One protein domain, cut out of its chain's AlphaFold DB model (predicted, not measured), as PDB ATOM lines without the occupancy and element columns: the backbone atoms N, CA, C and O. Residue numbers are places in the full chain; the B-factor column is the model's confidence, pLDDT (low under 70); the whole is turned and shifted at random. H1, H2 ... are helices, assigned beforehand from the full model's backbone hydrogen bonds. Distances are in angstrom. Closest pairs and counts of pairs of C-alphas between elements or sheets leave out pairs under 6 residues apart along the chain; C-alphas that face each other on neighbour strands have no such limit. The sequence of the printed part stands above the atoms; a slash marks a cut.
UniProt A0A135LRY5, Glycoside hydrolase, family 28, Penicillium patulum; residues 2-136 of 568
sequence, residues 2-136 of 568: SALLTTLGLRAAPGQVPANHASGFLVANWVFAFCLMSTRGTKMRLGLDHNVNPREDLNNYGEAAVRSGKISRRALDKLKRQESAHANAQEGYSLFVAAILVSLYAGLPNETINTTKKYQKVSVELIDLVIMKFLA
ATOM      1  N   SER A   2      80.261 150.931 164.773       55.06
ATOM      2  CA  SER A   2      80.755 149.603 164.346       55.06
ATOM      3  C   SER A   2      81.938 149.642 163.364       55.06
ATOM      4  O   SER A   2      82.925 148.959 163.596       55.06
ATOM      5  N   ALA A   3      81.903 150.507 162.340       56.19
ATOM      6  CA  ALA A   3      82.984 150.616 161.350       56.19
ATOM      7  C   ALA A   3      84.331 151.068 161.950       56.19
ATOM      8  O   ALA A   3      85.365 150.524 161.588       56.19
ATOM      9  N   LEU A   4      84.309 151.994 162.922       53.97
ATOM     10  CA  LEU A   4      85.517 152.493 163.594       53.97
ATOM     11  C   LEU A   4      86.198 151.402 164.437       53.97
ATOM     12  O   LEU A   4      87.422 151.314 164.485       53.97
ATOM     13  N   LEU A   5      85.401 150.563 165.107       55.28
ATOM     14  CA  LEU A   5      85.903 149.456 165.923       55.28
ATOM     15  C   LEU A   5      86.515 148.353 165.056       55.28
ATOM     16  O   LEU A   5      87.541 147.803 165.444       55.28
ATOM     17  N   THR A   6      85.938 148.089 163.882       58.38
ATOM     18  CA  THR A   6      86.495 147.150 162.902       58.38
ATOM     19  C   THR A   6      87.789 147.683 162.280       58.38
ATOM     20  O   THR A   6      88.768 146.949 162.214       58.38
ATOM     21  N   THR A   7      87.869 148.974 161.925       58.62
ATOM     22  CA  THR A   7      89.124 149.585 161.426       58.62
ATOM     23  C   THR A   7      90.243 149.634 162.466       58.62
ATOM     24  O   THR A   7      91.411 149.607 162.101       58.62
ATOM     25  N   LEU A   8      89.906 149.697 163.757       56.56
ATOM     26  CA  LEU A   8      90.880 149.662 164.852       56.56
ATOM     27  C   LEU A   8      91.255 148.227 165.275       56.56
ATOM     28  O   LEU A   8      91.972 148.069 166.258       56.56
ATOM     29  N   GLY A   9      90.748 147.192 164.588       56.97
ATOM     30  CA  GLY A   9      91.007 145.780 164.915       56.97
ATOM     31  C   GLY A   9      90.299 145.272 166.181       56.97
ATOM     32  O   GLY A   9      90.519 144.151 166.624       56.97
ATOM     33  N   LEU A  10      89.414 146.077 166.775       58.56
ATOM     34  CA  LEU A  10      88.767 145.783 168.058       58.56
ATOM     35  C   LEU A  10      87.508 144.911 167.919       58.56
ATOM     36  O   LEU A  10      86.976 144.451 168.927       58.56
ATOM     37  N   ARG A  11      87.025 144.701 166.687       60.09
ATOM     38  CA  ARG A  11      85.970 143.748 166.305       60.09
ATOM     39  C   ARG A  11      86.271 143.159 164.931       60.09
ATOM     40  O   ARG A  11      86.779 143.880 164.073       60.09
ATOM     41  N   ALA A  12      85.915 141.898 164.707       62.19
ATOM     42  CA  ALA A  12      86.046 141.284 163.390       62.19
ATOM     43  C   ALA A  12      84.855 141.623 162.474       62.19
ATOM     44  O   ALA A  12      83.767 141.972 162.936       62.19
ATOM     45  N   ALA A  13      85.064 141.530 161.157       65.50
ATOM     46  CA  ALA A  13      83.966 141.483 160.197       65.50
ATOM     47  C   ALA A  13      83.232 140.126 160.301       65.50
ATOM     48  O   ALA A  13      83.841 139.142 160.734       65.50
ATOM     49  N   PRO A  14      81.947 140.033 159.905       59.09
ATOM     50  CA  PRO A  14      81.207 138.773 159.942       59.09
ATOM     51  C   PRO A  14      81.966 137.657 159.203       59.09
ATOM     52  O   PRO A  14      82.291 137.810 158.028       59.09
ATOM     53  N   GLY A  15      82.266 136.552 159.895       61.44
ATOM     54  CA  GLY A  15      82.995 135.400 159.343       61.44
ATOM     55  C   GLY A  15      84.514 135.379 159.578       61.44
ATOM     56  O   GLY A  15      85.168 134.445 159.122       61.44
ATOM     57  N   GLN A  16      85.087 136.354 160.295       65.25
ATOM     58  CA  GLN A  16      86.513 136.368 160.654       65.25
ATOM     59  C   GLN A  16      86.744 136.215 162.163       65.25
ATOM     60  O   GLN A  16      85.956 136.693 162.976       65.25
ATOM     61  N   VAL A  17      87.850 135.567 162.544       65.81
ATOM     62  CA  VAL A  17      88.271 135.454 163.949       65.81
ATOM     63  C   VAL A  17      88.965 136.761 164.368       65.81
ATOM     64  O   VAL A  17      89.924 137.166 163.708       65.81
ATOM     65  N   PRO A  18      88.526 137.433 165.446       68.06
ATOM     66  CA  PRO A  18      89.161 138.659 165.928       68.06
ATOM     67  C   PRO A  18      90.600 138.395 166.383       68.06
ATOM     68  O   PRO A  18      90.853 137.434 167.114       68.06
ATOM     69  N   ALA A  19      91.541 139.253 165.983       75.56
ATOM     70  CA  ALA A  19      92.936 139.164 166.415       75.56
ATOM     71  C   ALA A  19      93.058 139.385 167.932       75.56
ATOM     72  O   ALA A  19      92.295 140.153 168.509       75.56
ATOM     73  N   ASN A  20      94.017 138.739 168.595       81.19
ATOM     74  CA  ASN A  20      94.276 138.967 170.018       81.19
ATOM     75  C   ASN A  20      95.259 140.139 170.190       81.19
ATOM     76  O   ASN A  20      96.416 140.034 169.783       81.19
ATOM     77  N   HIS A  21      94.815 141.242 170.801       80.44
ATOM     78  CA  HIS A  21      95.654 142.423 171.047       80.44
ATOM     79  C   HIS A  21      96.191 142.522 172.483       80.44
ATOM     80  O   HIS A  21      96.782 143.542 172.836       80.44
ATOM     81  N   ALA A  22      96.040 141.480 173.309       79.25
ATOM     82  CA  ALA A  22      96.458 141.486 174.712       79.25
ATOM     83  C   ALA A  22      97.922 141.914 174.891       79.25
ATOM     84  O   ALA A  22      98.202 142.849 175.637       79.25
ATOM     85  N   SER A  23      98.853 141.300 174.153       81.25
ATOM     86  CA  SER A  23     100.278 141.655 174.205       81.25
ATOM     87  C   SER A  23     100.529 143.112 173.803       81.25
ATOM     88  O   SER A  23     101.282 143.816 174.474       81.25
ATOM     89  N   GLY A  24      99.840 143.596 172.767       79.56
ATOM     90  CA  GLY A  24      99.897 144.991 172.333       79.56
ATOM     91  C   GLY A  24      99.415 145.966 173.409       79.56
ATOM     92  O   GLY A  24     100.052 146.994 173.632       79.56
ATOM     93  N   PHE A  25      98.338 145.638 174.129       80.00
ATOM     94  CA  PHE A  25      97.846 146.479 175.221       80.00
ATOM     95  C   PHE A  25      98.762 146.479 176.436       80.00
ATOM     96  O   PHE A  25      98.934 147.536 177.043       80.00
ATOM     97  N   LEU A  26      99.349 145.333 176.788       84.31
ATOM     98  CA  LEU A  26     100.324 145.256 177.877       84.31
ATOM     99  C   LEU A  26     101.532 146.148 177.566       84.31
ATOM    100  O   LEU A  26     101.870 147.017 178.366       84.31
ATOM    101  N   VAL A  27     102.099 146.029 176.362       83.62
ATOM    102  CA  VAL A  27     103.230 146.866 175.926       83.62
ATOM    103  C   VAL A  27     102.849 148.348 175.891       83.62
ATOM    104  O   VAL A  27     103.576 149.179 176.428       83.62
ATOM    105  N   ALA A  28     101.696 148.702 175.318       80.88
ATOM    106  CA  ALA A  28     101.267 150.098 175.229       80.88
ATOM    107  C   ALA A  28     101.022 150.736 176.609       80.88
ATOM    108  O   ALA A  28     101.429 151.876 176.837       80.88
ATOM    109  N   ASN A  29     100.392 150.013 177.545       82.81
ATOM    110  CA  ASN A  29     100.165 150.511 178.906       82.81
ATOM    111  C   ASN A  29     101.463 150.578 179.711       82.81
ATOM    112  O   ASN A  29     101.628 151.509 180.494       82.81
ATOM    113  N   TRP A  30     102.400 149.656 179.482       91.00
ATOM    114  CA  TRP A  30     103.728 149.733 180.081       91.00
ATOM    115  C   TRP A  30     104.482 150.978 179.604       91.00
ATOM    116  O   TRP A  30     104.958 151.759 180.425       91.00
ATOM    117  N   VAL A  31     104.515 151.237 178.290       85.12
ATOM    118  CA  VAL A  31     105.131 152.455 177.727       85.12
ATOM    119  C   VAL A  31     104.455 153.710 178.282       85.12
ATOM    120  O   VAL A  31     105.126 154.678 178.636       85.12
ATOM    121  N   PHE A  32     103.128 153.704 178.409       83.31
ATOM    122  CA  PHE A  32     102.403 154.822 179.004       83.31
ATOM    123  C   PHE A  32     102.789 155.052 180.474       83.31
ATOM    124  O   PHE A  32     103.183 156.163 180.831       83.31
ATOM    125  N   ALA A  33     102.725 154.010 181.306       85.31
ATOM    126  CA  ALA A  33     102.961 154.100 182.743       85.31
ATOM    127  C   ALA A  33     104.429 154.380 183.094       85.31
ATOM    128  O   ALA A  33     104.693 155.220 183.944       85.31
ATOM    129  N   PHE A  34     105.385 153.719 182.436       86.25
ATOM    130  CA  PHE A  34     106.803 153.780 182.805       86.25
ATOM    131  C   PHE A  34     107.623 154.772 181.976       86.25
ATOM    132  O   PHE A  34     108.660 155.240 182.450       86.25
ATOM    133  N   CYS A  35     107.179 155.124 180.764       84.50
ATOM    134  CA  CYS A  35     107.905 156.063 179.907       84.50
ATOM    135  C   CYS A  35     107.194 157.416 179.804       84.50
ATOM    136  O   CYS A  35     107.783 158.438 180.146       84.50
ATOM    137  N   LEU A  36     105.936 157.444 179.349       84.31
ATOM    138  CA  LEU A  36     105.254 158.701 179.012       84.31
ATOM    139  C   LEU A  36     104.845 159.519 180.240       84.31
ATOM    140  O   LEU A  36     104.921 160.745 180.210       84.31
ATOM    141  N   MET A  37     104.417 158.852 181.313       84.44
ATOM    142  CA  MET A  37     103.979 159.520 182.541       84.44
ATOM    143  C   MET A  37     105.141 159.914 183.463       84.44
ATOM    144  O   MET A  37     104.941 160.688 184.396       84.44
ATOM    145  N   SER A  38     106.358 159.425 183.211       88.88
ATOM    146  CA  SER A  38     107.509 159.668 184.084       88.88
ATOM    147  C   SER A  38     107.880 161.152 184.160       88.88
ATOM    148  O   SER A  38     108.155 161.812 183.155       88.88
ATOM    149  N   THR A  39     107.969 161.682 185.382       89.38
ATOM    150  CA  THR A  39     108.391 163.069 185.641       89.38
ATOM    151  C   THR A  39     109.908 163.251 185.611       89.38
ATOM    152  O   THR A  39     110.383 164.390 185.632       89.38
ATOM    153  N   ARG A  40     110.687 162.162 185.536       88.81
ATOM    154  CA  ARG A  40     112.152 162.201 185.668       88.81
ATOM    155  C   ARG A  40     112.815 163.091 184.622       88.81
ATOM    156  O   ARG A  40     113.596 163.962 184.979       88.81
ATOM    157  N   GLY A  41     112.443 162.958 183.348       88.44
ATOM    158  CA  GLY A  41     113.018 163.786 182.280       88.44
ATOM    159  C   GLY A  41     112.778 165.286 182.491       88.44
ATOM    160  O   GLY A  41     113.655 166.107 182.229       88.44
ATOM    161  N   THR A  42     111.612 165.654 183.027       88.50
ATOM    162  CA  THR A  42     111.303 167.047 183.371       88.50
ATOM    163  C   THR A  42     112.104 167.512 184.587       88.50
ATOM    164  O   THR A  42     112.641 168.617 184.564       88.50
ATOM    165  N   LYS A  43     112.254 166.664 185.615       91.31
ATOM    166  CA  LYS A  43     113.093 166.952 186.790       91.31
ATOM    167  C   LYS A  43     114.558 167.155 186.405       91.31
ATOM    168  O   LYS A  43     115.147 168.143 186.829       91.31
ATOM    169  N   MET A  44     115.108 166.324 185.519       90.00
ATOM    170  CA  MET A  44     116.465 166.492 184.988       90.00
ATOM    171  C   MET A  44     116.638 167.834 184.263       90.00
ATOM    172  O   MET A  44     117.587 168.560 184.544       90.00
ATOM    173  N   ARG A  45     115.701 168.216 183.379       89.94
ATOM    174  CA  ARG A  45     115.758 169.510 182.660       89.94
ATOM    175  C   ARG A  45     115.681 170.720 183.588       89.94
ATOM    176  O   ARG A  45     116.250 171.758 183.277       89.94
ATOM    177  N   LEU A  46     114.966 170.588 184.702       88.38
ATOM    178  CA  LEU A  46     114.844 171.633 185.718       88.38
ATOM    179  C   LEU A  46     115.968 171.571 186.765       88.38
ATOM    180  O   LEU A  46     115.970 172.379 187.688       88.38
ATOM    181  N   GLY A  47     116.910 170.628 186.650       88.25
ATOM    182  CA  GLY A  47     117.980 170.417 187.626       88.25
ATOM    183  C   GLY A  47     117.465 170.037 189.016       88.25
ATOM    184  O   GLY A  47     118.046 170.467 190.008       88.25
ATOM    185  N   LEU A  48     116.337 169.332 189.090       87.56
ATOM    186  CA  LEU A  48     115.699 168.859 190.323       87.56
ATOM    187  C   LEU A  48     115.920 167.361 190.569       87.56
ATOM    188  O   LEU A  48     115.462 166.869 191.588       87.56
ATOM    189  N   ASP A  49     116.557 166.645 189.638       89.56
ATOM    190  CA  ASP A  49     116.897 165.225 189.797       89.56
ATOM    191  C   ASP A  49     118.245 165.097 190.521       89.56
ATOM    192  O   ASP A  49     119.279 165.453 189.948       89.56
ATOM    193  N   HIS A  50     118.237 164.619 191.769       86.31
ATOM    194  CA  HIS A  50     119.456 164.476 192.580       86.31
ATOM    195  C   HIS A  50     120.073 163.074 192.482       86.31
ATOM    196  O   HIS A  50     121.078 162.810 193.135       86.31
ATOM    197  N   ASN A  51     119.500 162.166 191.677       80.31
ATOM    198  CA  ASN A  51     119.960 160.786 191.458       80.31
ATOM    199  C   ASN A  51     120.125 159.897 192.715       80.31
ATOM    200  O   ASN A  51     120.559 158.756 192.574       80.31
ATOM    201  N   VAL A  52     119.752 160.365 193.912       80.94
ATOM    202  CA  VAL A  52     119.766 159.568 195.154       80.94
ATOM    203  C   VAL A  52     118.430 158.853 195.337       80.94
ATOM    204  O   VAL A  52     118.365 157.629 195.284       80.94
ATOM    205  N   ASN A  53     117.339 159.614 195.471       80.69
ATOM    206  CA  ASN A  53     115.980 159.080 195.482       80.69
ATOM    207  C   ASN A  53     115.076 159.931 194.580       80.69
ATOM    208  O   ASN A  53     114.369 160.819 195.065       80.69
ATOM    209  N   PRO A  54     115.064 159.662 193.258       79.69
ATOM    210  CA  PRO A  54     114.334 160.498 192.318       79.69
ATOM    211  C   PRO A  54     112.841 160.620 192.614       79.69
ATOM    212  O   PRO A  54     112.222 161.579 192.171       79.69
ATOM    213  N   ARG A  55     112.235 159.671 193.340       80.25
ATOM    214  CA  ARG A  55     110.807 159.713 193.704       80.25
ATOM    215  C   ARG A  55     110.483 160.758 194.771       80.25
ATOM    216  O   ARG A  55     109.344 161.195 194.840       80.25
ATOM    217  N   GLU A  56     111.463 161.171 195.567       87.00
ATOM    218  CA  GLU A  56     111.264 162.128 196.661       87.00
ATOM    219  C   GLU A  56     111.788 163.526 196.339       87.00
ATOM    220  O   GLU A  56     111.585 164.456 197.114       87.00
ATOM    221  N   ASP A  57     112.417 163.714 195.178       89.56
ATOM    222  CA  ASP A  57     113.073 164.971 194.819       89.56
ATOM    223  C   ASP A  57     112.154 166.201 194.923       89.56
ATOM    224  O   ASP A  57     112.573 167.272 195.366       89.56
ATOM    225  N   LEU A  58     110.876 166.068 194.549       91.12
ATOM    226  CA  LEU A  58     109.915 167.171 194.646       91.12
ATOM    227  C   LEU A  58     109.456 167.447 196.082       91.12
ATOM    228  O   LEU A  58     109.046 168.573 196.374       91.12
ATOM    229  N   ASN A  59     109.516 166.452 196.967       89.81
ATOM    230  CA  ASN A  59     109.182 166.603 198.382       89.81
ATOM    231  C   ASN A  59     110.362 167.199 199.150       89.81
ATOM    232  O   ASN A  59     110.181 168.162 199.890       89.81
ATOM    233  N   ASN A  60     111.567 166.700 198.886       89.06
ATOM    234  CA  ASN A  60     112.779 167.078 199.606       89.06
ATOM    235  C   ASN A  60     113.330 168.435 199.134       89.06
ATOM    236  O   ASN A  60     113.793 169.235 199.943       89.06
ATOM    237  N   TYR A  61     113.239 168.733 197.831       91.81
ATOM    238  CA  TYR A  61     113.894 169.908 197.237       91.81
ATOM    239  C   TYR A  61     112.941 170.866 196.516       91.81
ATOM    240  O   TYR A  61     113.344 171.970 196.141       91.81
ATOM    241  N   GLY A  62     111.671 170.492 196.332       90.94
ATOM    242  CA  GLY A  62     110.706 171.299 195.581       90.94
ATOM    243  C   GLY A  62     110.480 172.688 196.178       90.94
ATOM    244  O   GLY A  62     110.529 173.683 195.456       90.94
ATOM    245  N   GLU A  63     110.297 172.782 197.496       94.00
ATOM    246  CA  GLU A  63     110.089 174.073 198.172       94.00
ATOM    247  C   GLU A  63     111.351 174.949 198.145       94.00
ATOM    248  O   GLU A  63     111.269 176.161 197.940       94.00
ATOM    249  N   ALA A  64     112.538 174.347 198.269       90.69
ATOM    250  CA  ALA A  64     113.808 175.060 198.129       90.69
ATOM    251  C   ALA A  64     114.004 175.606 196.699       90.69
ATOM    252  O   ALA A  64     114.495 176.723 196.511       90.69
ATOM    253  N   ALA A  65     113.558 174.864 195.682       92.56
ATOM    254  CA  ALA A  65     113.580 175.309 194.292       92.56
ATOM    255  C   ALA A  65     112.603 176.467 194.018       92.56
ATOM    256  O   ALA A  65     112.883 177.315 193.172       92.56
ATOM    257  N   VAL A  66     111.484 176.544 194.748       95.62
ATOM    258  CA  VAL A  66     110.570 177.697 194.690       95.62
ATOM    259  C   VAL A  66     111.185 178.909 195.391       95.62
ATOM    260  O   VAL A  66     111.222 179.990 194.806       95.62
ATOM    261  N   ARG A  67     111.734 178.737 196.603       94.06
ATOM    262  CA  ARG A  67     112.373 179.829 197.364       94.06
ATOM    263  C   ARG A  67     113.575 180.446 196.644       94.06
ATOM    264  O   ARG A  67     113.771 181.651 196.717       94.06
ATOM    265  N   SER A  68     114.352 179.635 195.929       93.19
ATOM    266  CA  SER A  68     115.500 180.097 195.131       93.19
ATOM    267  C   SER A  68     115.119 180.708 193.775       93.19
ATOM    268  O   SER A  68     115.999 181.125 193.027       93.19
ATOM    269  N   GLY A  69     113.828 180.740 193.419       93.38
ATOM    270  CA  GLY A  69     113.354 181.247 192.128       93.38
ATOM    271  C   GLY A  69     113.630 180.321 190.937       93.38
ATOM    272  O   GLY A  69     113.341 180.684 189.798       93.38
ATOM    273  N   LYS A  70     114.153 179.111 191.177       92.88
ATOM    274  CA  LYS A  70     114.493 178.121 190.145       92.88
ATOM    275  C   LYS A  70     113.258 177.573 189.424       92.88
ATOM    276  O   LYS A  70     113.316 177.289 188.230       92.88
ATOM    277  N   ILE A  71     112.133 177.443 190.129       95.44
ATOM    278  CA  ILE A  71     110.819 177.112 189.555       95.44
ATOM    279  C   ILE A  71     109.720 177.962 190.198       95.44
ATOM    280  O   ILE A  71     109.835 178.393 191.340       95.44
ATOM    281  N   SER A  72     108.606 178.166 189.491       96.00
ATOM    282  CA  SER A  72     107.420 178.787 190.097       96.00
ATOM    283  C   SER A  72     106.647 177.794 190.970       96.00
ATOM    284  O   SER A  72     106.640 176.590 190.698       96.00
ATOM    285  N   ARG A  73     105.895 178.301 191.957       95.12
ATOM    286  CA  ARG A  73     104.959 177.493 192.764       95.12
ATOM    287  C   ARG A  73     104.008 176.668 191.887       95.12
ATOM    288  O   ARG A  73     103.864 175.464 192.066       95.12
ATOM    289  N   ARG A  74     103.448 177.297 190.846       93.50
ATOM    290  CA  ARG A  74     102.563 176.641 189.870       93.50
ATOM    291  C   ARG A  74     103.253 175.499 189.116       93.50
ATOM    292  O   ARG A  74     102.599 174.507 188.789       93.50
ATOM    293  N   ALA A  75     104.545 175.639 188.813       92.31
ATOM    294  CA  ALA A  75     105.330 174.586 188.175       92.31
ATOM    295  C   ALA A  75     105.566 173.406 189.130       92.31
ATOM    296  O   ALA A  75     105.360 172.266 188.714       92.31
ATOM    297  N   LEU A  76     105.894 173.669 190.401       94.44
ATOM    298  CA  LEU A  76     106.025 172.628 191.425       94.44
ATOM    299  C   LEU A  76     104.721 171.839 191.597       94.44
ATOM    300  O   LEU A  76     104.728 170.613 191.516       94.44
ATOM    301  N   ASP A  77     103.589 172.529 191.747       92.38
ATOM    302  CA  ASP A  77     102.296 171.864 191.940       92.38
ATOM    303  C   ASP A  77     101.892 171.032 190.708       92.38
ATOM    304  O   ASP A  77     101.271 169.976 190.831       92.38
ATOM    305  N   LYS A  78     102.258 171.476 189.494       92.38
ATOM    306  CA  LYS A  78     102.045 170.692 188.266       92.38
ATOM    307  C   LYS A  78     102.895 169.420 188.258       92.38
ATOM    308  O   LYS A  78     102.372 168.373 187.886       92.38
ATOM    309  N   LEU A  79     104.159 169.507 188.665       92.81
ATOM    310  CA  LEU A  79     105.063 168.358 188.733       92.81
ATOM    311  C   LEU A  79     104.606 167.343 189.785       92.81
ATOM    312  O   LEU A  79     104.546 166.159 189.468       92.81
ATOM    313  N   LYS A  80     104.191 167.801 190.973       92.00
ATOM    314  CA  LYS A  80     103.623 166.936 192.021       92.00
ATOM    315  C   LYS A  80     102.379 166.192 191.520       92.00
ATOM    316  O   LYS A  80     102.302 164.977 191.645       92.00
ATOM    317  N   ARG A  81     101.451 166.878 190.836       88.31
ATOM    318  CA  ARG A  81     100.279 166.218 190.219       88.31
ATOM    319  C   ARG A  81     100.658 165.190 189.150       88.31
ATOM    320  O   ARG A  81     100.016 164.147 189.060       88.31
ATOM    321  N   GLN A  82     101.661 165.483 188.323       88.56
ATOM    322  CA  GLN A  82     102.151 164.531 187.321       88.56
ATOM    323  C   GLN A  82     102.812 163.311 187.974       88.56
ATOM    324  O   GLN A  82     102.619 162.201 187.493       88.56
ATOM    325  N   GLU A  83     103.533 163.498 189.080       89.75
ATOM    326  CA  GLU A  83     104.158 162.417 189.845       89.75
ATOM    327  C   GLU A  83     103.117 161.506 190.503       89.75
ATOM    328  O   GLU A  83     103.213 160.288 190.368       89.75
ATOM    329  N   SER A  84     102.057 162.071 191.091       84.50
ATOM    330  CA  SER A  84     100.922 161.284 191.591       84.50
ATOM    331  C   SER A  84     100.208 160.519 190.469       84.50
ATOM    332  O   SER A  84      99.873 159.349 190.624       84.50
ATOM    333  N   ALA A  85     100.004 161.144 189.302       83.44
ATOM    334  CA  ALA A  85      99.383 160.472 188.158       83.44
ATOM    335  C   ALA A  85     100.260 159.339 187.590       83.44
ATOM    336  O   ALA A  85      99.738 158.321 187.140       83.44
ATOM    337  N   HIS A  86     101.583 159.507 187.621       88.25
ATOM    338  CA  HIS A  86     102.549 158.472 187.270       88.25
ATOM    339  C   HIS A  86     102.519 157.300 188.256       88.25
ATOM    340  O   HIS A  86     102.443 156.158 187.808       88.25
ATOM    341  N   ALA A  87     102.506 157.566 189.567       83.69
ATOM    342  CA  ALA A  87     102.391 156.528 190.594       83.69
ATOM    343  C   ALA A  87     101.111 155.695 190.408       83.69
ATOM    344  O   ALA A  87     101.189 154.477 190.265       83.69
ATOM    345  N   ASN A  88      99.961 156.356 190.234       82.44
ATOM    346  CA  ASN A  88      98.689 155.680 189.960       82.44
ATOM    347  C   ASN A  88      98.738 154.814 188.687       82.44
ATOM    348  O   ASN A  88      98.151 153.735 188.641       82.44
ATOM    349  N   ALA A  89      99.426 155.272 187.634       82.62
ATOM    350  CA  ALA A  89      99.581 154.501 186.401       82.62
ATOM    351  C   ALA A  89     100.479 153.264 186.591       82.62
ATOM    352  O   ALA A  89     100.203 152.221 185.998       82.62
ATOM    353  N   GLN A  90     101.528 153.365 187.415       85.12
ATOM    354  CA  GLN A  90     102.413 152.244 187.749       85.12
ATOM    355  C   GLN A  90     101.711 151.201 188.622       85.12
ATOM    356  O   GLN A  90     101.781 150.013 188.319       85.12
ATOM    357  N   GLU A  91     100.999 151.635 189.662       80.81
ATOM    358  CA  GLU A  91     100.231 150.746 190.543       80.81
ATOM    359  C   GLU A  91      99.097 150.052 189.784       80.81
ATOM    360  O   GLU A  91      98.932 148.832 189.861       80.81
ATOM    361  N   GLY A  92      98.364 150.813 188.967       79.06
ATOM    362  CA  GLY A  92      97.292 150.280 188.135       79.06
ATOM    363  C   GLY A  92      97.780 149.230 187.137       79.06
ATOM    364  O   GLY A  92      97.066 148.255 186.892       79.06
ATOM    365  N   TYR A  93      98.994 149.385 186.589       86.12
ATOM    366  CA  TYR A  93      99.538 148.481 185.570       86.12
ATOM    367  C   TYR A  93      99.542 147.019 186.024       86.12
ATOM    368  O   TYR A  93      99.143 146.148 185.253       86.12
ATOM    369  N   SER A  94      99.903 146.748 187.280       82.00
ATOM    370  CA  SER A  94      99.889 145.393 187.847       82.00
ATOM    371  C   SER A  94      98.485 144.781 187.848       82.00
ATOM    372  O   SER A  94      98.307 143.629 187.445       82.00
ATOM    373  N   LEU A  95      97.472 145.568 188.223       79.62
ATOM    374  CA  LEU A  95      96.074 145.132 188.205       79.62
ATOM    375  C   LEU A  95      95.579 144.881 186.774       79.62
ATOM    376  O   LEU A  95      94.867 143.912 186.521       79.62
ATOM    377  N   PHE A  96      95.987 145.715 185.818       80.44
ATOM    378  CA  PHE A  96      95.646 145.528 184.409       80.44
ATOM    379  C   PHE A  96      96.302 144.288 183.801       80.44
ATOM    380  O   PHE A  96      95.634 143.541 183.087       80.44
ATOM    381  N   VAL A  97      97.574 144.025 184.117       85.25
ATOM    382  CA  VAL A  97      98.258 142.784 183.724       85.25
ATOM    383  C   VAL A  97      97.493 141.577 184.261       85.25
ATOM    384  O   VAL A  97      97.159 140.680 183.489       85.25
ATOM    385  N   ALA A  98      97.154 141.582 185.554       80.50
ATOM    386  CA  ALA A  98      96.387 140.505 186.172       80.50
ATOM    387  C   ALA A  98      95.026 140.310 185.485       80.50
ATOM    388  O   ALA A  98      94.676 139.187 185.126       80.50
ATOM    389  N   ALA A  99      94.292 141.391 185.213       78.88
ATOM    390  CA  ALA A  99      92.998 141.331 184.538       78.88
ATOM    391  C   ALA A  99      93.094 140.736 183.120       78.88
ATOM    392  O   ALA A  99      92.266 139.904 182.742       78.88
ATOM    393  N   ILE A 100      94.111 141.118 182.340       82.12
ATOM    394  CA  ILE A 100      94.340 140.575 180.994       82.12
ATOM    395  C   ILE A 100      94.743 139.095 181.059       82.12
ATOM    396  O   ILE A 100      94.207 138.291 180.298       82.12
ATOM    397  N   LEU A 101      95.627 138.707 181.983       83.25
ATOM    398  CA  LEU A 101      96.052 137.312 182.150       83.25
ATOM    399  C   LEU A 101      94.902 136.406 182.602       83.25
ATOM    400  O   LEU A 101      94.720 135.331 182.036       83.25
ATOM    401  N   VAL A 102      94.087 136.855 183.561       78.50
ATOM    402  CA  VAL A 102      92.886 136.130 184.004       78.50
ATOM    403  C   VAL A 102      91.885 135.998 182.858       78.50
ATOM    404  O   VAL A 102      91.326 134.924 182.661       78.50
ATOM    405  N   SER A 103      91.699 137.049 182.057       78.38
ATOM    406  CA  SER A 103      90.814 137.018 180.886       78.38
ATOM    407  C   SER A 103      91.267 135.999 179.837       78.38
ATOM    408  O   SER A 103      90.438 135.283 179.273       78.38
ATOM    409  N   LEU A 104      92.580 135.910 179.594       80.00
ATOM    410  CA  LEU A 104      93.173 134.914 178.700       80.00
ATOM    411  C   LEU A 104      93.027 133.495 179.268       80.00
ATOM    412  O   LEU A 104      92.619 132.592 178.545       80.00
ATOM    413  N   TYR A 105      93.309 133.309 180.562       79.25
ATOM    414  CA  TYR A 105      93.188 132.017 181.244       79.25
ATOM    415  C   TYR A 105      91.742 131.505 181.270       79.25
ATOM    416  O   TYR A 105      91.491 130.328 181.032       79.25
ATOM    417  N   ALA A 106      90.776 132.400 181.488       74.31
ATOM    418  CA  ALA A 106      89.348 132.092 181.474       74.31
ATOM    419  C   ALA A 106      88.780 131.835 180.062       74.31
ATOM    420  O   ALA A 106      87.586 131.564 179.929       74.31
ATOM    421  N   GLY A 107      89.601 131.939 179.008       80.69
ATOM    422  CA  GLY A 107      89.190 131.689 177.626       80.69
ATOM    423  C   GLY A 107      88.190 132.714 177.085       80.69
ATOM    424  O   GLY A 107      87.331 132.359 176.275       80.69
ATOM    425  N   LEU A 108      88.251 133.972 177.543       77.94
ATOM    426  CA  LEU A 108      87.333 135.005 177.061       77.94
ATOM    427  C   LEU A 108      87.537 135.278 175.558       77.94
ATOM    428  O   LEU A 108      88.675 135.277 175.083       77.94
ATOM    429  N   PRO A 109      86.460 135.566 174.798       81.12
ATOM    430  CA  PRO A 109      86.577 135.910 173.384       81.12
ATOM    431  C   PRO A 109      87.512 137.104 173.158       81.12
ATOM    432  O   PRO A 109      87.462 138.089 173.897       81.12
ATOM    433  N   ASN A 110      88.307 137.064 172.084       79.44
ATOM    434  CA  ASN A 110      89.242 138.142 171.734       79.44
ATOM    435  C   ASN A 110      88.546 139.507 171.596       79.44
ATOM    436  O   ASN A 110      89.123 140.526 171.953       79.44
ATOM    437  N   GLU A 111      87.288 139.547 171.151       75.81
ATOM    438  CA  GLU A 111      86.479 140.775 171.137       75.81
ATOM    439  C   GLU A 111      86.267 141.372 172.529       75.81
ATOM    440  O   GLU A 111      86.353 142.589 172.695       75.81
ATOM    441  N   THR A 112      86.034 140.534 173.538       74.88
ATOM    442  CA  THR A 112      85.883 140.963 174.933       74.88
ATOM    443  C   THR A 112      87.200 141.526 175.451       74.88
ATOM    444  O   THR A 112      87.231 142.632 175.979       74.88
ATOM    445  N   ILE A 113      88.308 140.822 175.207       74.88
ATOM    446  CA  ILE A 113      89.650 141.260 175.617       74.88
ATOM    447  C   ILE A 113      90.029 142.581 174.930       74.88
ATOM    448  O   ILE A 113      90.553 143.491 175.572       74.88
ATOM    449  N   ASN A 114      89.704 142.726 173.643       78.12
ATOM    450  CA  ASN A 114      90.027 143.912 172.854       78.12
ATOM    451  C   ASN A 114      89.150 145.126 173.167       78.12
ATOM    452  O   ASN A 114      89.551 146.267 172.924       78.12
ATOM    453  N   THR A 115      87.947 144.914 173.695       67.19
ATOM    454  CA  THR A 115      87.024 146.000 174.043       67.19
ATOM    455  C   THR A 115      87.156 146.478 175.485       67.19
ATOM    456  O   THR A 115      86.505 147.469 175.825       67.19
ATOM    457  N   THR A 116      88.062 145.890 176.281       64.31
ATOM    458  CA  THR A 116      88.502 146.376 177.602       64.31
ATOM    459  C   THR A 116      89.223 147.727 177.465       64.31
ATOM    460  O   THR A 116      90.441 147.857 177.563       64.31
ATOM    461  N   LYS A 117      88.457 148.773 177.151       51.41
ATOM    462  CA  LYS A 117      88.931 150.135 176.918       51.41
ATOM    463  C   LYS A 117      88.924 150.910 178.228       51.41
ATOM    464  O   LYS A 117      87.860 151.312 178.684       51.41
ATOM    465  N   LYS A 118      90.121 151.251 178.712       47.56
ATOM    466  CA  LYS A 118      90.395 152.216 179.793       47.56
ATOM    467  C   LYS A 118      89.950 151.783 181.198       47.56
ATOM    468  O   LYS A 118      88.825 151.366 181.435       47.56
ATOM    469  N   TYR A 119      90.845 152.052 182.143       48.16
ATOM    470  CA  TYR A 119      90.764 151.884 183.600       48.16
ATOM    471  C   TYR A 119      89.515 152.423 184.323       48.16
ATOM    472  O   TYR A 119      89.425 152.291 185.535       48.16
ATOM    473  N   GLN A 120      88.547 153.038 183.642       38.50
ATOM    474  CA  GLN A 120      87.491 153.812 184.300       38.50
ATOM    475  C   GLN A 120      86.085 153.212 184.176       38.50
ATOM    476  O   GLN A 120      85.114 153.859 184.555       38.50
ATOM    477  N   LYS A 121      85.950 151.987 183.651       32.19
ATOM    478  CA  LYS A 121      84.637 151.340 183.487       32.19
ATOM    479  C   LYS A 121      84.661 149.815 183.660       32.19
ATOM    480  O   LYS A 121      83.983 149.104 182.932       32.19
ATOM    481  N   VAL A 122      85.457 149.310 184.606       42.38
ATOM    482  CA  VAL A 122      85.541 147.864 184.929       42.38
ATOM    483  C   VAL A 122      84.994 147.560 186.337       42.38
ATOM    484  O   VAL A 122      85.215 146.488 186.879       42.38
ATOM    485  N   SER A 123      84.247 148.478 186.952       45.62
ATOM    486  CA  SER A 123      83.833 148.353 188.360       45.62
ATOM    487  C   SER A 123      82.355 148.034 188.606       45.62
ATOM    488  O   SER A 123      81.929 148.126 189.748       45.62
ATOM    489  N   VAL A 124      81.559 147.632 187.606       34.66
ATOM    490  CA  VAL A 124      80.157 147.222 187.868       34.66
ATOM    491  C   VAL A 124      79.750 145.974 187.075       34.66
ATOM    492  O   VAL A 124      79.348 144.984 187.668       34.66
ATOM    493  N   GLU A 125      79.969 145.925 185.758       34.72
ATOM    494  CA  GLU A 125      79.497 144.782 184.947       34.72
ATOM    495  C   GLU A 125      80.383 143.521 185.042       34.72
ATOM    496  O   GLU A 125      79.900 142.408 184.833       34.72
ATOM    497  N   LEU A 126      81.671 143.657 185.393       39.91
ATOM    498  CA  LEU A 126      82.552 142.499 185.612       39.91
ATOM    499  C   LEU A 126      82.259 141.805 186.950       39.91
ATOM    500  O   LEU A 126      82.442 140.598 187.063       39.91
ATOM    501  N   ILE A 127      81.781 142.560 187.942       41.03
ATOM    502  CA  ILE A 127      81.430 142.045 189.268       41.03
ATOM    503  C   ILE A 127      80.174 141.173 189.159       41.03
ATOM    504  O   ILE A 127      80.192 140.046 189.640       41.03
ATOM    505  N   ASP A 128      79.157 141.593 188.406       32.22
ATOM    506  CA  ASP A 128      77.926 140.805 188.250       32.22
ATOM    507  C   ASP A 128      78.113 139.532 187.403       32.22
ATOM    508  O   ASP A 128      77.540 138.485 187.714       32.22
ATOM    509  N   LEU A 129      78.967 139.561 186.369       36.72
ATOM    510  CA  LEU A 129      79.209 138.382 185.524       36.72
ATOM    511  C   LEU A 129      80.158 137.359 186.178       36.72
ATOM    512  O   LEU A 129      80.016 136.153 185.960       36.72
ATOM    513  N   VAL A 130      81.114 137.835 186.984       41.47
ATOM    514  CA  VAL A 130      81.997 136.986 187.796       41.47
ATOM    515  C   VAL A 130      81.202 136.389 188.960       41.47
ATOM    516  O   VAL A 130      81.265 135.179 189.155       41.47
ATOM    517  N   ILE A 131      80.347 137.158 189.641       38.66
ATOM    518  CA  ILE A 131      79.471 136.643 190.707       38.66
ATOM    519  C   ILE A 131      78.494 135.582 190.172       38.66
ATOM    520  O   ILE A 131      78.375 134.514 190.772       38.66
ATOM    521  N   MET A 132      77.872 135.785 189.002       31.33
ATOM    522  CA  MET A 132      76.935 134.793 188.447       31.33
ATOM    523  C   MET A 132      77.596 133.488 187.975       31.33
ATOM    524  O   MET A 132      76.946 132.444 188.002       31.33
ATOM    525  N   LYS A 133      78.876 133.495 187.572       34.53
ATOM    526  CA  LYS A 133      79.601 132.260 187.206       34.53
ATOM    527  C   LYS A 133      80.336 131.604 188.377       34.53
ATOM    528  O   LYS A 133      80.498 130.386 188.361       34.53
ATOM    529  N   PHE A 134      80.688 132.354 189.423       37.50
ATOM    530  CA  PHE A 134      81.176 131.782 190.684       37.50
ATOM    531  C   PHE A 134      80.075 131.037 191.458       37.50
ATOM    532  O   PHE A 134      80.370 130.064 192.146       37.50
ATOM    533  N   LEU A 135      78.800 131.388 191.260       34.81
ATOM    534  CA  LEU A 135      77.658 130.653 191.821       34.81
ATOM    535  C   LEU A 135      77.398 129.278 191.169       34.81
ATOM    536  O   LEU A 135      76.750 128.434 191.782       34.81
ATOM    537  N   ALA A 136      77.955 128.997 189.984       33.06
ATOM    538  CA  ALA A 136      77.848 127.689 189.320       33.06
ATOM    539  C   ALA A 136      79.062 126.762 189.560       33.06
ATOM    540  O   ALA A 136      79.037 125.601 189.162       33.06
TER     541      ALA A 136
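This is residues 2 to 136 of the 568 residues of the protein "Glycoside hydrolase, family 28" of Penicillium patulum (UniProt A0A135LRY5). One long helix, H6, runs through most of the length of this model, and H2 lies side by side with a part of it, running the opposite way. At one end the short helices H3, H4 and H5 and their loops make a small, loose head round the first residues of H6; at the other end H7 folds back along H6, H1 lies off to one side with a long loop after it, and residues 123 to 136, with H8, stick out as an arm. The printed part has 135 residues with eight named helices, H1 to H8 in order, and no named strand; its class is all helix. The whole is loose, with a radius of gyration of the C-alphas of 20.6 A, and elongated, spanning 65 by 37 by 24 A.

H1 is residues 2 to 7 and begins at C-alpha 2, (80.755, 149.603, 164.346). H2 is residues 22 to 36, 19.8 A from first to last C-alpha. H3 is residues 40 to 45, H4 is residues 57 to 60 and H5 is residues 62 to 67. H6 is residues 73 to 105, 48.4 A long, from C-alpha 73 at (104.959, 177.493, 192.764) to C-alpha 105 at (93.188, 132.017, 181.244). It has a kink of 26 degrees near residue 93. H7 is residues 110 to 115. H8, residues 125 to 134, is 14.3 A long and ends at C-alpha 134, (81.176, 131.782, 190.684).

H6 is the hub, touching four helices. With residues 86 to 100 alone it touches H2, opposite ways at a shallow tilt of 17 degrees; the closest C-alphas, of Ala 33 and Ala 89, are 5.0 A apart. H5 and H6 form a helical hairpin and only just touch, with 3 pairs of C-alphas within 8 A, the closest those of Val 66 and Arg 73 at 5.9 A. H4 and H6 also only just touch, with 3 pairs, the closest C-alphas being those of Leu 58 and Lys 80, 6.8 A apart. H6 and H7, another helical hairpin, only just touch with 3 pairs, the closest C-alphas being those of Ser 103 and Ile 113 at 6.9 A. H1, H3 and H8 touch no helix. Every O i to N i+4 pair is within hydrogen-bond range in H1, H2, H3, H5, H7 and H8, and 27 of 29 are in H6; H4 is too short for such a pair.

The farthest C-alphas, of Gly 15 and Ser 68, are 65.8 A apart. The printed part has no cut. The links H1 to H2 and H3 to H4 are long. Residues 123 to 136 stand free. The mean pLDDT of the printed part is 75.1, and residues 2 to 18 and 115 to 136 are under 70.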